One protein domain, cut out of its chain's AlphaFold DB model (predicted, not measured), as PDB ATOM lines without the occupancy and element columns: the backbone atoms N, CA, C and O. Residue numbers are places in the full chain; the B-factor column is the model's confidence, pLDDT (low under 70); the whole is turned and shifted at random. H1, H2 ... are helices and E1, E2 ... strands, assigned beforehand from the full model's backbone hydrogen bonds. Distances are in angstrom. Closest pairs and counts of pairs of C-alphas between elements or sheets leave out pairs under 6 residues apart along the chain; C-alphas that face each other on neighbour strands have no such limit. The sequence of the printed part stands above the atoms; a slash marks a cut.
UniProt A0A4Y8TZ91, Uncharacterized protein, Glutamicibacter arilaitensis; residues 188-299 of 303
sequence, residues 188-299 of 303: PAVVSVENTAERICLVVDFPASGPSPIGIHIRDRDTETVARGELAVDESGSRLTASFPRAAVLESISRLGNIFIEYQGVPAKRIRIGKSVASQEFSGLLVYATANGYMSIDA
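What this domain is: This is residues 188 to 299 of the 303 residues of an uncharacterized protein of Glutamicibacter arilaitensis (UniProt A0A4Y8TZ91). A small barrel of antiparallel strands, strongly twisted and nearly closed, has one short helix, H1, at one end. E1 to E5 make much of its wall; at E6 the wall forks to E7 and E10, and it comes round again to E1 through residues 272 to 273 and through E8. The printed part has 112 residues, with ten named strands and one named helix in the order E1 E2 E3 E4 E5 H1 E6 E7 E8 E9 E10, and is mostly strand. The strands form one branched sheet whose neighbour pairs are antiparallel. The whole is compact, with a radius of gyration of the C-alphas of 12.9 A and spans of 37 by 29 by 27 A.

How they stand to each other: E6, residues 256 to 263, has E3, residues 213 to 220, on one side; on the other side are E10, residues 295 to 298, beside its residues 256 to 259, and E7, residues 266 to 270, beside 259 to 263. Within hydrogen-bond range are N 258 and O 219 at 2.8 A, N 257 and O 297 at 2.9 A, and N 261 and O 269 at 2.9 A. E4, residues 226 to 233, has staggered pairing, with E3 over 226 to 229 (N 227 and O 218, 2.9 A) and with E5, residues 239 to 245, over 230 to 233 (N 232 and O 241, 2.9 A). E3, E4 and E5 form a meander, each strand the antiparallel neighbour of the one before; with E2, residues 199 to 205, they form a Greek key, in which E2 is the antiparallel neighbour of E5 (N 202 and O 242, 2.8 A). On the other side of E2 lies E1, residues 189 to 195, its partner in a hairpin (N 194 and O 201, 2.8 A). E8, residues 280 to 282, E9, residues 285 to 289, and E10 form another meander (N 280 and O 287, 2.9 A; N 288 and O 296, 2.9 A). The closest C-alphas of E1 and E8 are those of Asn 195 and Phe 282, 6.1 A apart. Residues 189 to 190 of E1 pair parallel with residues 272 to 273. H1, residues 246 to 252, is on the sheet at a height of 7.2 A, over none of the strands, but only just: 2 of its C-alphas fall on E3. Its closest C-alpha pair with E4 is Val 249 and Ala 227, 5.5 A. Every O i to N i+4 pair in H1 is within hydrogen-bond range.

Where its parts are: E1 begins at C-alpha 189 (-42.880, 35.048, -27.862) and E10 ends at C-alpha 298 (-32.428, 50.319, -25.534). E6 measures 23.0 A, E4 21.1 A, E3 20.6 A, E5 20.5 A, E2 19.5 A and E1 16.7 A.

The domain as a whole: The two C-alphas farthest apart, those of Ser 209 and Ser 283, are 38.1 A apart. The printed part has no cut. No link is long; E2 to E3 and E7 to E8 are short, the others tight. The mean pLDDT of the printed part is 94.4, and no printed residue is under 70.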
ATOM      1  N   PRO A 188     -47.278  36.632 -29.114       93.56
ATOM      2  CA  PRO A 188     -46.112  35.986 -29.702       93.56
ATOM      3  C   PRO A 188     -44.906  36.114 -28.762       93.56
ATOM      4  O   PRO A 188     -44.796  37.099 -28.022       93.56
ATOM      5  N   ALA A 189     -44.013  35.128 -28.774       95.19
ATOM      6  CA  ALA A 189     -42.880  35.048 -27.862       95.19
ATOM      7  C   ALA A 189     -41.578  34.761 -28.609       95.19
ATOM      8  O   ALA A 189     -41.484  33.822 -29.393       95.19
ATOM      9  N   VAL A 190     -40.554  35.564 -28.341       96.06
ATOM     10  CA  VAL A 190     -39.212  35.347 -28.877       96.06
ATOM     11  C   VAL A 190     -38.586  34.137 -28.204       96.06
ATOM     12  O   VAL A 190     -38.533  34.077 -26.977       96.06
ATOM     13  N   VAL A 191     -38.095  33.198 -29.006       95.88
ATOM     14  CA  VAL A 191     -37.400  31.986 -28.549       95.88
ATOM     15  C   VAL A 191     -35.899  32.034 -28.807       95.88
ATOM     16  O   VAL A 191     -35.150  31.312 -28.158       95.88
ATOM     17  N   SER A 192     -35.451  32.913 -29.705       95.31
ATOM     18  CA  SER A 192     -34.034  33.193 -29.923       95.31
ATOM     19  C   SER A 192     -33.830  34.642 -30.354       95.31
ATOM     20  O   SER A 192     -34.648  35.198 -31.091       95.31
ATOM     21  N   VAL A 193     -32.731  35.231 -29.891       96.44
ATOM     22  CA  VAL A 193     -32.239  36.550 -30.293       96.44
ATOM     23  C   VAL A 193     -30.793  36.379 -30.722       96.44
ATOM     24  O   VAL A 193     -30.037  35.658 -30.075       96.44
ATOM     25  N   GLU A 194     -30.408  37.079 -31.774       96.75
ATOM     26  CA  GLU A 194     -29.017  37.282 -32.145       96.75
ATOM     27  C   GLU A 194     -28.822  38.769 -32.447       96.75
ATOM     28  O   GLU A 194     -29.427  39.317 -33.369       96.75
ATOM     29  N   ASN A 195     -28.029  39.443 -31.618       96.12
ATOM     30  CA  ASN A 195     -27.708  40.858 -31.764       96.12
ATOM     31  C   ASN A 195     -26.252  41.002 -32.221       96.12
ATOM     32  O   ASN A 195     -25.333  40.706 -31.459       96.12
ATOM     33  N   THR A 196     -26.043  41.432 -33.465       95.81
ATOM     34  CA  THR A 196     -24.716  41.518 -34.090       95.81
ATOM     35  C   THR A 196     -24.386  42.950 -34.509       95.81
ATOM     36  O   THR A 196     -25.176  43.877 -34.328       95.81
ATOM     37  N   ALA A 197     -23.205  43.149 -35.102       94.75
ATOM     38  CA  ALA A 197     -22.799  44.441 -35.649       94.75
ATOM     39  C   ALA A 197     -23.701  44.926 -36.794       94.75
ATOM     40  O   ALA A 197     -23.869  46.132 -36.977       94.75
ATOM     41  N   GLU A 198     -24.297  44.003 -37.548       96.38
ATOM     42  CA  GLU A 198     -25.041  44.330 -38.763       96.38
ATOM     43  C   GLU A 198     -26.550  44.264 -38.559       96.38
ATOM     44  O   GLU A 198     -27.280  45.082 -39.126       96.38
ATOM     45  N   ARG A 199     -27.039  43.298 -37.770       97.44
ATOM     46  CA  ARG A 199     -28.472  43.012 -37.661       97.44
ATOM     47  C   ARG A 199     -28.886  42.562 -36.263       97.44
ATOM     48  O   ARG A 199     -28.090  42.047 -35.485       97.44
ATOM     49  N   ILE A 200     -30.177  42.721 -35.992       97.38
ATOM     50  CA  ILE A 200     -30.877  42.065 -34.888       97.38
ATOM     51  C   ILE A 200     -31.779  41.003 -35.506       97.38
ATOM     52  O   ILE A 200     -32.725  41.348 -36.216       97.38
ATOM     53  N   CYS A 201     -31.489  39.732 -35.247       97.62
ATOM     54  CA  CYS A 201     -32.249  38.593 -35.748       97.62
ATOM     55  C   CYS A 201     -33.056  37.956 -34.617       97.62
ATOM     56  O   CYS A 201     -32.558  37.769 -33.507       97.62
ATOM     57  N   LEU A 202     -34.313  37.628 -34.898       97.38
ATOM     58  CA  LEU A 202     -35.262  37.059 -33.951       97.38
ATOM     59  C   LEU A 202     -35.852  35.779 -34.522       97.38
ATOM     60  O   LEU A 202     -36.206  35.725 -35.698       97.38
ATOM     61  N   VAL A 203     -36.049  34.794 -33.655       96.75
ATOM     62  CA  VAL A 203     -36.956  33.673 -33.906       96.75
ATOM     63  C   VAL A 203     -38.117  33.815 -32.936       96.75
ATOM     64  O   VAL A 203     -37.902  33.930 -31.727       96.75
ATOM     65  N   VAL A 204     -39.340  33.850 -33.458       96.38
ATOM     66  CA  VAL A 204     -40.548  34.149 -32.685       96.38
ATOM     67  C   VAL A 204     -41.585  33.061 -32.912       96.38
ATOM     68  O   VAL A 204     -41.993  32.820 -34.045       96.38
ATOM     69  N   ASP A 205     -42.043  32.450 -31.823       95.06
ATOM     70  CA  ASP A 205     -43.198  31.559 -31.829       95.06
ATOM     71  C   ASP A 205     -44.475  32.393 -31.707       95.06
ATOM     72  O   ASP A 205     -44.557  33.338 -30.908       95.06
ATOM     73  N   PHE A 206     -45.492  32.051 -32.489       93.25
ATOM     74  CA  PHE A 206     -46.796  32.697 -32.443       93.25
ATOM     75  C   PHE A 206     -47.930  31.675 -32.621       93.25
ATOM     76  O   PHE A 206     -47.712  30.591 -33.158       93.25
ATOM     77  N   PRO A 207     -49.153  31.976 -32.150       89.75
ATOM     78  CA  PRO A 207     -50.243  31.007 -32.204       89.75
ATOM     79  C   PRO A 207     -50.688  30.689 -33.636       89.75
ATOM     80  O   PRO A 207     -51.181  31.577 -34.331       89.75
ATOM     81  N   ALA A 208     -50.614  29.414 -34.031       87.94
ATOM     82  CA  ALA A 208     -51.067  28.935 -35.344       87.94
ATOM     83  C   ALA A 208     -52.580  29.109 -35.572       87.94
ATOM     84  O   ALA A 208     -53.041  29.235 -36.700       87.94
ATOM     85  N   SER A 209     -53.370  29.128 -34.495       85.12
ATOM     86  CA  SER A 209     -54.814  29.387 -34.556       85.12
ATOM     87  C   SER A 209     -55.162  30.871 -34.741       85.12
ATOM     88  O   SER A 209     -56.336  31.213 -34.892       85.12
ATOM     89  N   GLY A 210     -54.166  31.762 -34.676       83.38
ATOM     90  CA  GLY A 210     -54.318  33.201 -34.848       83.38
ATOM     91  C   GLY A 210     -54.149  33.668 -36.299       83.38
ATOM     92  O   GLY A 210     -53.885  32.869 -37.194       83.38
ATOM     93  N   PRO A 211     -54.304  34.979 -36.558       86.88
ATOM     94  CA  PRO A 211     -53.991  35.543 -37.866       86.88
ATOM     95  C   PRO A 211     -52.492  35.422 -38.167       86.88
ATOM     96  O   PRO A 211     -51.661  35.604 -37.275       86.88
ATOM     97  N   SER A 212     -52.146  35.194 -39.435       90.94
ATOM     98  CA  SER A 212     -50.751  35.155 -39.871       90.94
ATOM     99  C   SER A 212     -50.099  36.548 -39.818       90.94
ATOM    100  O   SER A 212     -50.730  37.535 -40.220       90.94
ATOM    101  N   PRO A 213     -48.848  36.657 -39.339       94.38
ATOM    102  CA  PRO A 213     -48.050  37.879 -39.395       94.38
ATOM    103  C   PRO A 213     -47.876  38.396 -40.827       94.38
ATOM    104  O   PRO A 213     -47.557  37.623 -41.727       94.38
ATOM    105  N   ILE A 214     -48.031  39.707 -41.025       95.50
ATOM    106  CA  ILE A 214     -47.801  40.379 -42.321       95.50
ATOM    107  C   ILE A 214     -46.672  41.415 -42.272       95.50
ATOM    108  O   ILE A 214     -46.215  41.879 -43.311       95.50
ATOM    109  N   GLY A 215     -46.231  41.792 -41.072       96.38
ATOM    110  CA  GLY A 215     -45.207  42.809 -40.865       96.38
ATOM    111  C   GLY A 215     -44.581  42.701 -39.480       96.38
ATOM    112  O   GLY A 215     -45.160  42.115 -38.562       96.38
ATOM    113  N   ILE A 216     -43.395  43.279 -39.314       97.81
ATOM    114  CA  ILE A 216     -42.748  43.424 -38.012       97.81
ATOM    115  C   ILE A 216     -42.003  44.756 -37.960       97.81
ATOM    116  O   ILE A 216     -41.374  45.178 -38.935       97.81
ATOM    117  N   HIS A 217     -42.089  45.445 -36.827       97.94
ATOM    118  CA  HIS A 217     -41.438  46.735 -36.672       97.94
ATOM    119  C   HIS A 217     -41.023  47.038 -35.233       97.94
ATOM    120  O   HIS A 217     -41.600  46.526 -34.271       97.94
ATOM    121  N   ILE A 218     -40.037  47.920 -35.092       97.75
ATOM    122  CA  ILE A 218     -39.634  48.523 -33.824       97.75
ATOM    123  C   ILE A 218     -40.104  49.972 -33.848       97.75
ATOM    124  O   ILE A 218     -39.780  50.706 -34.776       97.75
ATOM    125  N   ARG A 219     -40.860  50.380 -32.832       97.81
ATOM    126  CA  ARG A 219     -41.363  51.745 -32.684       97.81
ATOM    127  C   ARG A 219     -40.680  52.465 -31.533       97.81
ATOM    128  O   ARG A 219     -40.686  51.946 -30.414       97.81
ATOM    129  N   ASP A 220     -40.125  53.640 -31.798       97.44
ATOM    130  CA  ASP A 220     -39.557  54.514 -30.773       97.44
ATOM    131  C   ASP A 220     -40.648  55.024 -29.820       97.44
ATOM    132  O   ASP A 220     -41.741  55.387 -30.252       97.44
ATOM    133  N   ARG A 221     -40.366  55.026 -28.515       95.44
ATOM    134  CA  ARG A 221     -41.353  55.387 -27.482       95.44
ATOM    135  C   ARG A 221     -41.646  56.879 -27.387       95.44
ATOM    136  O   ARG A 221     -42.687  57.231 -26.847       95.44
ATOM    137  N   ASP A 222     -40.714  57.718 -27.823       94.38
ATOM    138  CA  ASP A 222     -40.784  59.161 -27.608       94.38
ATOM    139  C   ASP A 222     -41.235  59.875 -28.900       94.38
ATOM    140  O   ASP A 222     -41.991  60.843 -28.850       94.38
ATOM    141  N   THR A 223     -40.825  59.370 -30.066       94.94
ATOM    142  CA  THR A 223     -41.066  59.989 -31.383       94.94
ATOM    143  C   THR A 223     -42.043  59.221 -32.280       94.94
ATOM    144  O   THR A 223     -42.431  59.738 -33.325       94.94
ATOM    145  N   GLU A 224     -42.441  57.999 -31.897       92.19
ATOM    146  CA  GLU A 224     -43.280  57.075 -32.688       92.19
ATOM    147  C   GLU A 224     -42.709  56.717 -34.081       92.19
ATOM    148  O   GLU A 224     -43.398  56.103 -34.899       92.19
ATOM    149  N   THR A 225     -41.442  57.043 -34.358       96.25
ATOM    150  CA  THR A 225     -40.722  56.605 -35.562       96.25
ATOM    151  C   THR A 225     -40.580  55.086 -35.583       96.25
ATOM    152  O   THR A 225     -40.562  54.417 -34.544       96.25
ATOM    153  N   VAL A 226     -40.491  54.513 -36.785       97.31
ATOM    154  CA  VAL A 226     -40.572  53.064 -36.978       97.31
ATOM    155  C   VAL A 226     -39.401  52.540 -37.804       97.31
ATOM    156  O   VAL A 226     -39.253  52.912 -38.965       97.31
ATOM    157  N   ALA A 227     -38.652  51.588 -37.244       97.06
ATOM    158  CA  ALA A 227     -37.729  50.737 -37.992       97.06
ATOM    159  C   ALA A 227     -38.461  49.457 -38.425       97.06
ATOM    160  O   ALA A 227     -38.889  48.667 -37.577       97.06
ATOM    161  N   ARG A 228     -38.625  49.239 -39.731       97.69
ATOM    162  CA  ARG A 228     -39.254  48.014 -40.256       97.69
ATOM    163  C   ARG A 228     -38.238  46.883 -40.371       97.69
ATOM    164  O   ARG A 228     -37.087  47.123 -40.724       97.69
ATOM    165  N   GLY A 229     -38.680  45.670 -40.058       96.56
ATOM    166  CA  GLY A 229     -37.892  44.455 -40.221       96.56
ATOM    167  C   GLY A 229     -38.382  43.624 -41.396       96.56
ATOM    168  O   GLY A 229     -39.533  43.728 -41.821       96.56
ATOM    169  N   GLU A 230     -37.499  42.773 -41.892       97.31
ATOM    170  CA  GLU A 230     -37.862  41.674 -42.779       97.31
ATOM    171  C   GLU A 230     -38.381  40.514 -41.927       97.31
ATOM    172  O   GLU A 230     -37.873  40.288 -40.826       97.31
ATOM    173  N   LEU A 231     -39.372  39.773 -42.423       96.19
ATOM    174  CA  LEU A 231     -39.879  38.577 -41.754       96.19
ATOM    175  C   LEU A 231     -40.128  37.444 -42.746       96.19
ATOM    176  O   LEU A 231     -40.508  37.686 -43.891       96.19
ATOM    177  N   ALA A 232     -39.974  36.214 -42.273       96.06
ATOM    178  CA  ALA A 232     -40.389  35.008 -42.971       96.06
ATOM    179  C   ALA A 232     -41.126  34.092 -41.991       96.06
ATOM    180  O   ALA A 232     -40.631  33.818 -40.899       96.06
ATOM    181  N   VAL A 233     -42.322  33.647 -42.370       94.94
ATOM    182  CA  VAL A 233     -43.111  32.676 -41.605       94.94
ATOM    183  C   VAL A 233     -42.777  31.279 -42.115       94.94
ATOM    184  O   VAL A 233     -42.620  31.083 -43.319       94.94
ATOM    185  N   ASP A 234     -42.635  30.326 -41.202       91.56
ATOM    186  CA  ASP A 234     -42.360  28.937 -41.539       91.56
ATOM    187  C   ASP A 234     -43.578  28.224 -42.149       91.56
ATOM    188  O   ASP A 234     -44.710  28.704 -42.087       91.56
ATOM    189  N   GLU A 235     -43.361  27.039 -42.725       88.12
ATOM    190  CA  GLU A 235     -44.442  26.245 -43.331       88.12
ATOM    191  C   GLU A 235     -45.513  25.822 -42.314       88.12
ATOM    192  O   GLU A 235     -46.670  25.627 -42.682       88.12
ATOM    193  N   SER A 236     -45.146  25.701 -41.031       84.44
ATOM    194  CA  SER A 236     -46.090  25.338 -39.971       84.44
ATOM    195  C   SER A 236     -47.065  26.468 -39.619       84.44
ATOM    196  O   SER A 236     -48.095  26.212 -38.994       84.44
ATOM    197  N   GLY A 237     -46.751  27.713 -39.995       88.31
ATOM    198  CA  GLY A 237     -47.552  28.884 -39.651       88.31
ATOM    199  C   GLY A 237     -47.567  29.181 -38.151       88.31
ATOM    200  O   GLY A 237     -48.522  29.777 -37.660       88.31
ATOM    201  N   SER A 238     -46.539  28.744 -37.418       92.12
ATOM    202  CA  SER A 238     -46.447  28.900 -35.958       92.12
ATOM    203  C   SER A 238     -45.126  29.507 -35.491       92.12
ATOM    204  O   SER A 238     -44.977  29.869 -34.320       92.12
ATOM    205  N   ARG A 239     -44.168  29.672 -36.407       95.25
ATOM    206  CA  ARG A 239     -42.875  30.288 -36.136       95.25
ATOM    207  C   ARG A 239     -42.509  31.252 -37.249       95.25
ATOM    208  O   ARG A 239     -42.760  31.009 -38.423       95.25
ATOM    209  N   LEU A 240     -41.906  32.371 -36.880       96.19
ATOM    210  CA  LEU A 240     -41.324  33.302 -37.837       96.19
ATOM    211  C   LEU A 240     -39.881  33.615 -37.476       96.19
ATOM    212  O   LEU A 240     -39.501  33.620 -36.300       96.19
ATOM    213  N   THR A 241     -39.094  33.923 -38.495       97.25
ATOM    214  CA  THR A 241     -37.822  34.619 -38.352       97.25
ATOM    215  C   THR A 241     -38.021  36.079 -38.725       97.25
ATOM    216  O   THR A 241     -38.785  36.404 -39.633       97.25
ATOM    217  N   ALA A 242     -37.369  36.976 -37.996       97.50
ATOM    218  CA  ALA A 242     -37.367  38.396 -38.305       97.50
ATOM    219  C   ALA A 242     -35.954  38.955 -38.230       97.50
ATOM    220  O   ALA A 242     -35.163  38.521 -37.394       97.50
ATOM    221  N   SER A 243     -35.638  39.933 -39.072       97.62
ATOM    222  CA  SER A 243     -34.344  40.603 -39.034       97.62
ATOM    223  C   SER A 243     -34.473  42.108 -39.242       97.62
ATOM    224  O   SER A 243     -35.248  42.581 -40.072       97.62
ATOM    225  N   PHE A 244     -33.686  42.865 -38.483       98.06
ATOM    226  CA  PHE A 244     -33.632  44.321 -38.559       98.06
ATOM    227  C   PHE A 244     -32.201  44.763 -38.849       98.06
ATOM    228  O   PHE A 244     -31.312  44.407 -38.072       98.06
ATOM    229  N   PRO A 245     -31.950  45.557 -39.905       97.75
ATOM    230  CA  PRO A 245     -30.658  46.205 -40.087       97.75
ATOM    231  C   PRO A 245     -30.350  47.115 -38.895       97.75
ATOM    232  O   PRO A 245     -31.130  48.016 -38.574       97.75
ATOM    233  N   ARG A 246     -29.204  46.913 -38.240       96.31
ATOM    234  CA  ARG A 246     -28.827  47.652 -37.028       96.31
ATOM    235  C   ARG A 246     -28.770  49.161 -37.273       96.31
ATOM    236  O   ARG A 246     -29.215  49.932 -36.428       96.31
ATOM    237  N   ALA A 247     -28.279  49.577 -38.441       96.00
ATOM    238  CA  ALA A 247     -28.239  50.983 -38.844       96.00
ATOM    239  C   ALA A 247     -29.639  51.623 -38.852       96.00
ATOM    240  O   ALA A 247     -29.828  52.673 -38.247       96.00
ATOM    241  N   ALA A 248     -30.635  50.944 -39.432       96.38
ATOM    242  CA  ALA A 248     -32.015  51.429 -39.469       96.38
ATOM    243  C   ALA A 248     -32.636  51.520 -38.064       96.38
ATOM    244  O   ALA A 248     -33.394  52.449 -37.774       96.38
ATOM    245  N   VAL A 249     -32.291  50.582 -37.169       96.44
ATOM    246  CA  VAL A 249     -32.710  50.637 -35.759       96.44
ATOM    247  C   VAL A 249     -32.106  51.851 -35.065       96.44
ATOM    248  O   VAL A 249     -32.837  52.577 -34.403       96.44
ATOM    249  N   LEU A 250     -30.807  52.114 -35.217       95.69
ATOM    250  CA  LEU A 250     -30.188  53.285 -34.595       95.69
ATOM    251  C   LEU A 250     -30.687  54.605 -35.181       95.69
ATOM    252  O   LEU A 250     -30.838  55.573 -34.440       95.69
ATOM    253  N   GLU A 251     -30.960  54.665 -36.478       95.94
ATOM    254  CA  GLU A 251     -31.521  55.861 -37.107       95.94
ATOM    255  C   GLU A 251     -32.919  56.169 -36.554       95.94
ATOM    256  O   GLU A 251     -33.217  57.308 -36.199       95.94
ATOM    257  N   SER A 252     -33.748  55.134 -36.400       96.12
ATOM    258  CA  SER A 252     -35.145  55.288 -35.990       96.12
ATOM    259  C   SER A 252     -35.320  55.411 -34.477       96.12
ATOM    260  O   SER A 252     -36.153  56.187 -34.023       96.12
ATOM    261  N   ILE A 253     -34.575  54.642 -33.679       96.25
ATOM    262  CA  ILE A 253     -34.783  54.536 -32.232       96.25
ATOM    263  C   ILE A 253     -33.861  55.513 -31.514       96.25
ATOM    264  O   ILE A 253     -32.641  55.350 -31.481       96.25
ATOM    265  N   SER A 254     -34.453  56.553 -30.936       92.19
ATOM    266  CA  SER A 254     -33.752  57.614 -30.216       92.19
ATOM    267  C   SER A 254     -33.213  57.125 -28.876       92.19
ATOM    268  O   SER A 254     -32.077  57.430 -28.515       92.19
ATOM    269  N   ARG A 255     -34.023  56.340 -28.157       94.94
ATOM    270  CA  ARG A 255     -33.734  55.932 -26.784       94.94
ATOM    271  C   ARG A 255     -34.230  54.527 -26.491       94.94
ATOM    272  O   ARG A 255     -33.427  53.628 -26.269       94.94
ATOM    273  N   LEU A 256     -35.548  54.339 -26.501       96.94
ATOM    274  CA  LEU A 256     -36.199  53.071 -26.186       96.94
ATOM    275  C   LEU A 256     -37.184  52.713 -27.296       96.94
ATOM    276  O   LEU A 256     -38.039  53.523 -27.646       96.94
ATOM    277  N   GLY A 257     -37.105  51.481 -27.794       96.75
ATOM    278  CA  GLY A 257     -37.972  50.955 -28.845       96.75
ATOM    279  C   GLY A 257     -38.820  49.779 -28.362       96.75
ATOM    280  O   GLY A 257     -38.333  48.905 -27.643       96.75
ATOM    281  N   ASN A 258     -40.089  49.731 -28.756       97.31
ATOM    282  CA  ASN A 258     -40.979  48.589 -28.541       97.31
ATOM    283  C   ASN A 258     -41.147  47.807 -29.845       97.31
ATOM    284  O   ASN A 258     -41.338  48.407 -30.896       97.31
ATOM    285  N   ILE A 259     -41.128  46.477 -29.774       96.94
ATOM    286  CA  ILE A 259     -41.237  45.618 -30.962       96.94
ATOM    287  C   ILE A 259     -42.665  45.093 -31.109       96.94
ATOM    288  O   ILE A 259     -43.268  44.643 -30.124       96.94
ATOM    289  N   PHE A 260     -43.184  45.140 -32.333       96.94
ATOM    290  CA  PHE A 260     -44.541  44.747 -32.687       96.94
ATOM    291  C   PHE A 260     -44.565  43.839 -33.915       96.94
ATOM    292  O   PHE A 260     -43.806  44.050 -34.861       96.94
ATOM    293  N   ILE A 261     -45.487  42.877 -33.911       96.31
ATOM    294  CA  ILE A 261     -45.897  42.114 -35.094       96.31
ATOM    295  C   ILE A 261     -47.220  42.681 -35.600       96.31
ATOM    296  O   ILE A 261     -48.155  42.898 -34.824       96.31
ATOM    297  N   GLU A 262     -47.288  42.911 -36.903       95.50
ATOM    298  CA  GLU A 262     -48.465  43.379 -37.619       95.50
ATOM    299  C   GLU A 262     -49.248  42.204 -38.197       95.50
ATOM    300  O   GLU A 262     -48.683  41.216 -38.668       95.50
ATOM    301  N   TYR A 263     -50.567  42.350 -38.194       93.31
ATOM    302  CA  TYR A 263     -51.516  41.363 -38.684       93.31
ATOM    303  C   TYR A 263     -52.567  42.075 -39.531       93.31
ATOM    304  O   TYR A 263     -52.871  43.250 -39.311       93.31
ATOM    305  N   GLN A 264     -53.171  41.363 -40.476       89.44
ATOM    306  CA  GLN A 264     -54.247  41.934 -41.274       89.44
ATOM    307  C   GLN A 264     -55.516  42.114 -40.428       89.44
ATOM    308  O   GLN A 264     -56.005  41.173 -39.807       89.44
ATOM    309  N   GLY A 265     -56.074  43.328 -40.413       82.94
ATOM    310  CA  GLY A 265     -57.388  43.607 -39.821       82.94
ATOM    311  C   GLY A 265     -57.461  43.579 -38.288       82.94
ATOM    312  O   GLY A 265     -58.554  43.738 -37.745       82.94
ATOM    313  N   VAL A 266     -56.338  43.418 -37.579       84.56
ATOM    314  CA  VAL A 266     -56.274  43.507 -36.109       84.56
ATOM    315  C   VAL A 266     -55.084  44.365 -35.655       84.56
ATOM    316  O   VAL A 266     -54.108  44.493 -36.395       84.56
ATOM    317  N   PRO A 267     -55.134  44.970 -34.451       88.56
ATOM    318  CA  PRO A 267     -54.027  45.773 -33.938       88.56
ATOM    319  C   PRO A 267     -52.718  44.984 -33.831       88.56
ATOM    320  O   PRO A 267     -52.717  43.799 -33.487       88.56
ATOM    321  N   ALA A 268     -51.598  45.670 -34.064       92.56
ATOM    322  CA  ALA A 268     -50.274  45.082 -33.919       92.56
ATOM    323  C   ALA A 268     -50.042  44.599 -32.475       92.56
ATOM    324  O   ALA A 268     -50.353  45.305 -31.510       92.56
ATOM    325  N   LYS A 269     -49.485  43.396 -32.314       93.31
ATOM    326  CA  LYS A 269     -49.234  42.797 -30.996       93.31
ATOM    327  C   LYS A 269     -47.780  42.991 -30.595       93.31
ATOM    328  O   LYS A 269     -46.871  42.778 -31.393       93.31
ATOM    329  N   ARG A 270     -47.551  43.340 -29.329       95.00
ATOM    330  CA  ARG A 270     -46.206  43.315 -28.742       95.00
ATOM    331  C   ARG A 270     -45.710  41.883 -28.590       95.00
ATOM    332  O   ARG A 270     -46.491  40.987 -28.271       95.00
ATOM    333  N   ILE A 271     -44.402  41.710 -28.719       95.19
ATOM    334  CA  ILE A 271     -43.739  40.412 -28.586       95.19
ATOM    335  C   ILE A 271     -43.221  40.237 -27.156       95.19
ATOM    336  O   ILE A 271     -42.615  41.154 -26.594       95.19
ATOM    337  N   ARG A 272     -43.478  39.084 -26.536       96.00
ATOM    338  CA  ARG A 272     -42.881  38.709 -25.245       96.00
ATOM    339  C   ARG A 272     -41.482  38.147 -25.448       96.00
ATOM    340  O   ARG A 272     -41.191  37.596 -26.501       96.00
ATOM    341  N   ILE A 273     -40.628  38.252 -24.437       93.12
ATOM    342  CA  ILE A 273     -39.390  37.469 -24.412       93.12
ATOM    343  C   ILE A 273     -39.705  36.092 -23.808       93.12
ATOM    344  O   ILE A 273     -40.412  36.001 -22.799       93.12
ATOM    345  N   GLY A 274     -39.228  35.015 -24.429       89.50
ATOM    346  CA  GLY A 274     -39.320  33.672 -23.868       89.50
ATOM    347  C   GLY A 274     -38.536  33.576 -22.558       89.50
ATOM    348  O   GLY A 274     -37.503  34.217 -22.397       89.50
ATOM    349  N   LYS A 275     -39.014  32.762 -21.609       82.62
ATOM    350  CA  LYS A 275     -38.411  32.656 -20.262       82.62
ATOM    351  C   LYS A 275     -36.934  32.237 -20.273       82.62
ATOM    352  O   LYS A 275     -36.215  32.567 -19.340       82.62
ATOM    353  N   SER A 276     -36.508  31.498 -21.294       86.50
ATOM    354  CA  SER A 276     -35.137  31.010 -21.478       86.50
ATOM    355  C   SER A 276     -34.254  31.944 -22.311       86.50
ATOM    356  O   SER A 276     -33.078  31.650 -22.499       86.50
ATOM    357  N   VAL A 277     -34.796  33.049 -22.830       90.75
ATOM    358  CA  VAL A 277     -34.061  33.974 -23.695       90.75
ATOM    359  C   VAL A 277     -33.451  35.083 -22.843       90.75
ATOM    360  O   VAL A 277     -34.162  35.891 -22.244       90.75
ATOM    361  N   ALA A 278     -32.120  35.113 -22.787       91.31
ATOM    362  CA  ALA A 278     -31.376  36.160 -22.098       91.31
ATOM    363  C   ALA A 278     -31.427  37.486 -22.872       91.31
ATOM    364  O   ALA A 278     -31.572  37.513 -24.095       91.31
ATOM    365  N   SER A 279     -31.274  38.596 -22.146       93.56
ATOM    366  CA  SER A 279     -31.033  39.893 -22.787       93.56
ATOM    367  C   SER A 279     -29.674  39.870 -23.488       93.56
ATOM    368  O   SER A 279     -28.735  39.262 -22.978       93.56
ATOM    369  N   GLN A 280     -29.570  40.528 -24.640       94.81
ATOM    370  CA  GLN A 280     -28.333  40.597 -25.417       94.81
ATOM    371  C   GLN A 280     -27.947  42.039 -25.682       94.81
ATOM    372  O   GLN A 280     -28.763  42.837 -26.138       94.81
ATOM    373  N   GLU A 281     -26.685  42.354 -25.445       96.06
ATOM    374  CA  GLU A 281     -26.104  43.658 -25.710       96.06
ATOM    375  C   GLU A 281     -25.008  43.507 -26.761       96.06
ATOM    376  O   GLU A 281     -24.216  42.566 -26.709       96.06
ATOM    377  N   PHE A 282     -25.009  44.415 -27.735       95.88
ATOM    378  CA  PHE A 282     -23.926  44.534 -28.697       95.88
ATOM    379  C   PHE A 282     -23.660  46.003 -29.043       95.88
ATOM    380  O   PHE A 282     -24.495  46.692 -29.649       95.88
ATOM    381  N   SER A 283     -22.453  46.469 -28.712       94.88
ATOM    382  CA  SER A 283     -21.989  47.841 -28.960       94.88
ATOM    383  C   SER A 283     -22.987  48.903 -28.472       94.88
ATOM    384  O   SER A 283     -23.426  49.763 -29.237       94.88
ATOM    385  N   GLY A 284     -23.413  48.778 -27.217       93.75
ATOM    386  CA  GLY A 284     -24.326  49.674 -26.515       93.75
ATOM    387  C   GLY A 284     -25.805  49.519 -26.871       93.75
ATOM    388  O   GLY A 284     -26.648  50.191 -26.271       93.75
ATOM    389  N   LEU A 285     -26.146  48.659 -27.840       96.44
ATOM    390  CA  LEU A 285     -27.530  48.376 -28.214       96.44
ATOM    391  C   LEU A 285     -28.007  47.149 -27.449       96.44
ATOM    392  O   LEU A 285     -27.587  46.029 -27.739       96.44
ATOM    393  N   LEU A 286     -28.891  47.365 -26.484       97.12
ATOM    394  CA  LEU A 286     -29.402  46.323 -25.607       97.12
ATOM    395  C   LEU A 286     -30.792  45.870 -26.062       97.12
ATOM    396  O   LEU A 286     -31.738  46.653 -26.131       97.12
ATOM    397  N   VAL A 287     -30.935  44.572 -26.295       96.81
ATOM    398  CA  VAL A 287     -32.204  43.876 -26.496       96.81
ATOM    399  C   VAL A 287     -32.603  43.212 -25.183       96.81
ATOM    400  O   VAL A 287     -31.875  42.362 -24.673       96.81
ATOM    401  N   TYR A 288     -33.752  43.592 -24.622       95.75
ATOM    402  CA  TYR A 288     -34.108  43.216 -23.253       95.75
ATOM    403  C   TYR A 288     -35.604  42.979 -23.030       95.75
ATOM    404  O   TYR A 288     -36.460  43.321 -23.851       95.75
ATOM    405  N   ALA A 289     -35.913  42.411 -21.865       95.38
ATOM    406  CA  ALA A 289     -37.268  42.235 -21.361       95.38
ATOM    407  C   ALA A 289     -37.686  43.410 -20.466       95.38
ATOM    408  O   ALA A 289     -37.021  43.741 -19.486       95.38
ATOM    409  N   THR A 290     -38.833  44.016 -20.748       94.12
ATOM    410  CA  THR A 290     -39.485  44.957 -19.825       94.12
ATOM    411  C   THR A 290     -39.998  44.244 -18.570       94.12
ATOM    412  O   THR A 290     -40.156  43.025 -18.565       94.12
ATOM    413  N   ALA A 291     -40.371  45.003 -17.533       92.12
ATOM    414  CA  ALA A 291     -40.962  44.461 -16.302       92.12
ATOM    415  C   ALA A 291     -42.206  43.575 -16.536       92.12
ATOM    416  O   ALA A 291     -42.458  42.646 -15.777       92.12
ATOM    417  N   ASN A 292     -42.953  43.809 -17.621       91.88
ATOM    418  CA  ASN A 292     -44.126  43.007 -17.998       91.88
ATOM    419  C   ASN A 292     -43.776  41.801 -18.905       91.88
ATOM    420  O   ASN A 292     -44.663  41.090 -19.391       91.88
ATOM    421  N   GLY A 293     -42.488  41.569 -19.167       93.19
ATOM    422  CA  GLY A 293     -41.979  40.479 -20.001       93.19
ATOM    423  C   GLY A 293     -42.099  40.717 -21.509       93.19
ATOM    424  O   GLY A 293     -41.976  39.769 -22.279       93.19
ATOM    425  N   TYR A 294     -42.369  41.951 -21.950       96.56
ATOM    426  CA  TYR A 294     -42.328  42.312 -23.373       96.56
ATOM    427  C   TYR A 294     -40.919  42.668 -23.813       96.56
ATOM    428  O   TYR A 294     -40.217  43.365 -23.082       96.56
ATOM    429  N   MET A 295     -40.555  42.267 -25.023       95.81
ATOM    430  CA  MET A 295     -39.287  42.612 -25.641       95.81
ATOM    431  C   MET A 295     -39.235  44.104 -25.996       95.81
ATOM    432  O   MET A 295     -40.235  44.730 -26.380       95.81
ATOM    433  N   SER A 296     -38.070  44.710 -25.810       97.06
ATOM    434  CA  SER A 296     -37.774  46.101 -26.148       97.06
ATOM    435  C   SER A 296     -36.291  46.264 -26.459       97.06
ATOM    436  O   SER A 296     -35.482  45.386 -26.165       97.06
ATOM    437  N   ILE A 297     -35.961  47.398 -27.060       96.94
ATOM    438  CA  ILE A 297     -34.594  47.789 -27.393       96.94
ATOM    439  C   ILE A 297     -34.252  49.057 -26.622       96.94
ATOM    440  O   ILE A 297     -35.100  49.939 -26.475       96.94
ATOM    441  N   ASP A 298     -33.025  49.137 -26.132       97.25
ATOM    442  CA  ASP A 298     -32.428  50.319 -25.534       97.25
ATOM    443  C   ASP A 298     -31.183  50.709 -26.332       97.25
ATOM    444  O   ASP A 298     -30.223  49.947 -26.420       97.25
ATOM    445  N   ALA A 299     -31.237  51.887 -26.950       96.06
ATOM    446  CA  ALA A 299     -30.196  52.424 -27.820       96.06
ATOM    447  C   ALA A 299     -29.379  53.539 -27.146       96.06
ATOM    448  O   ALA A 299     -28.549  54.163 -27.800       96.06
TER     449      ALA A 299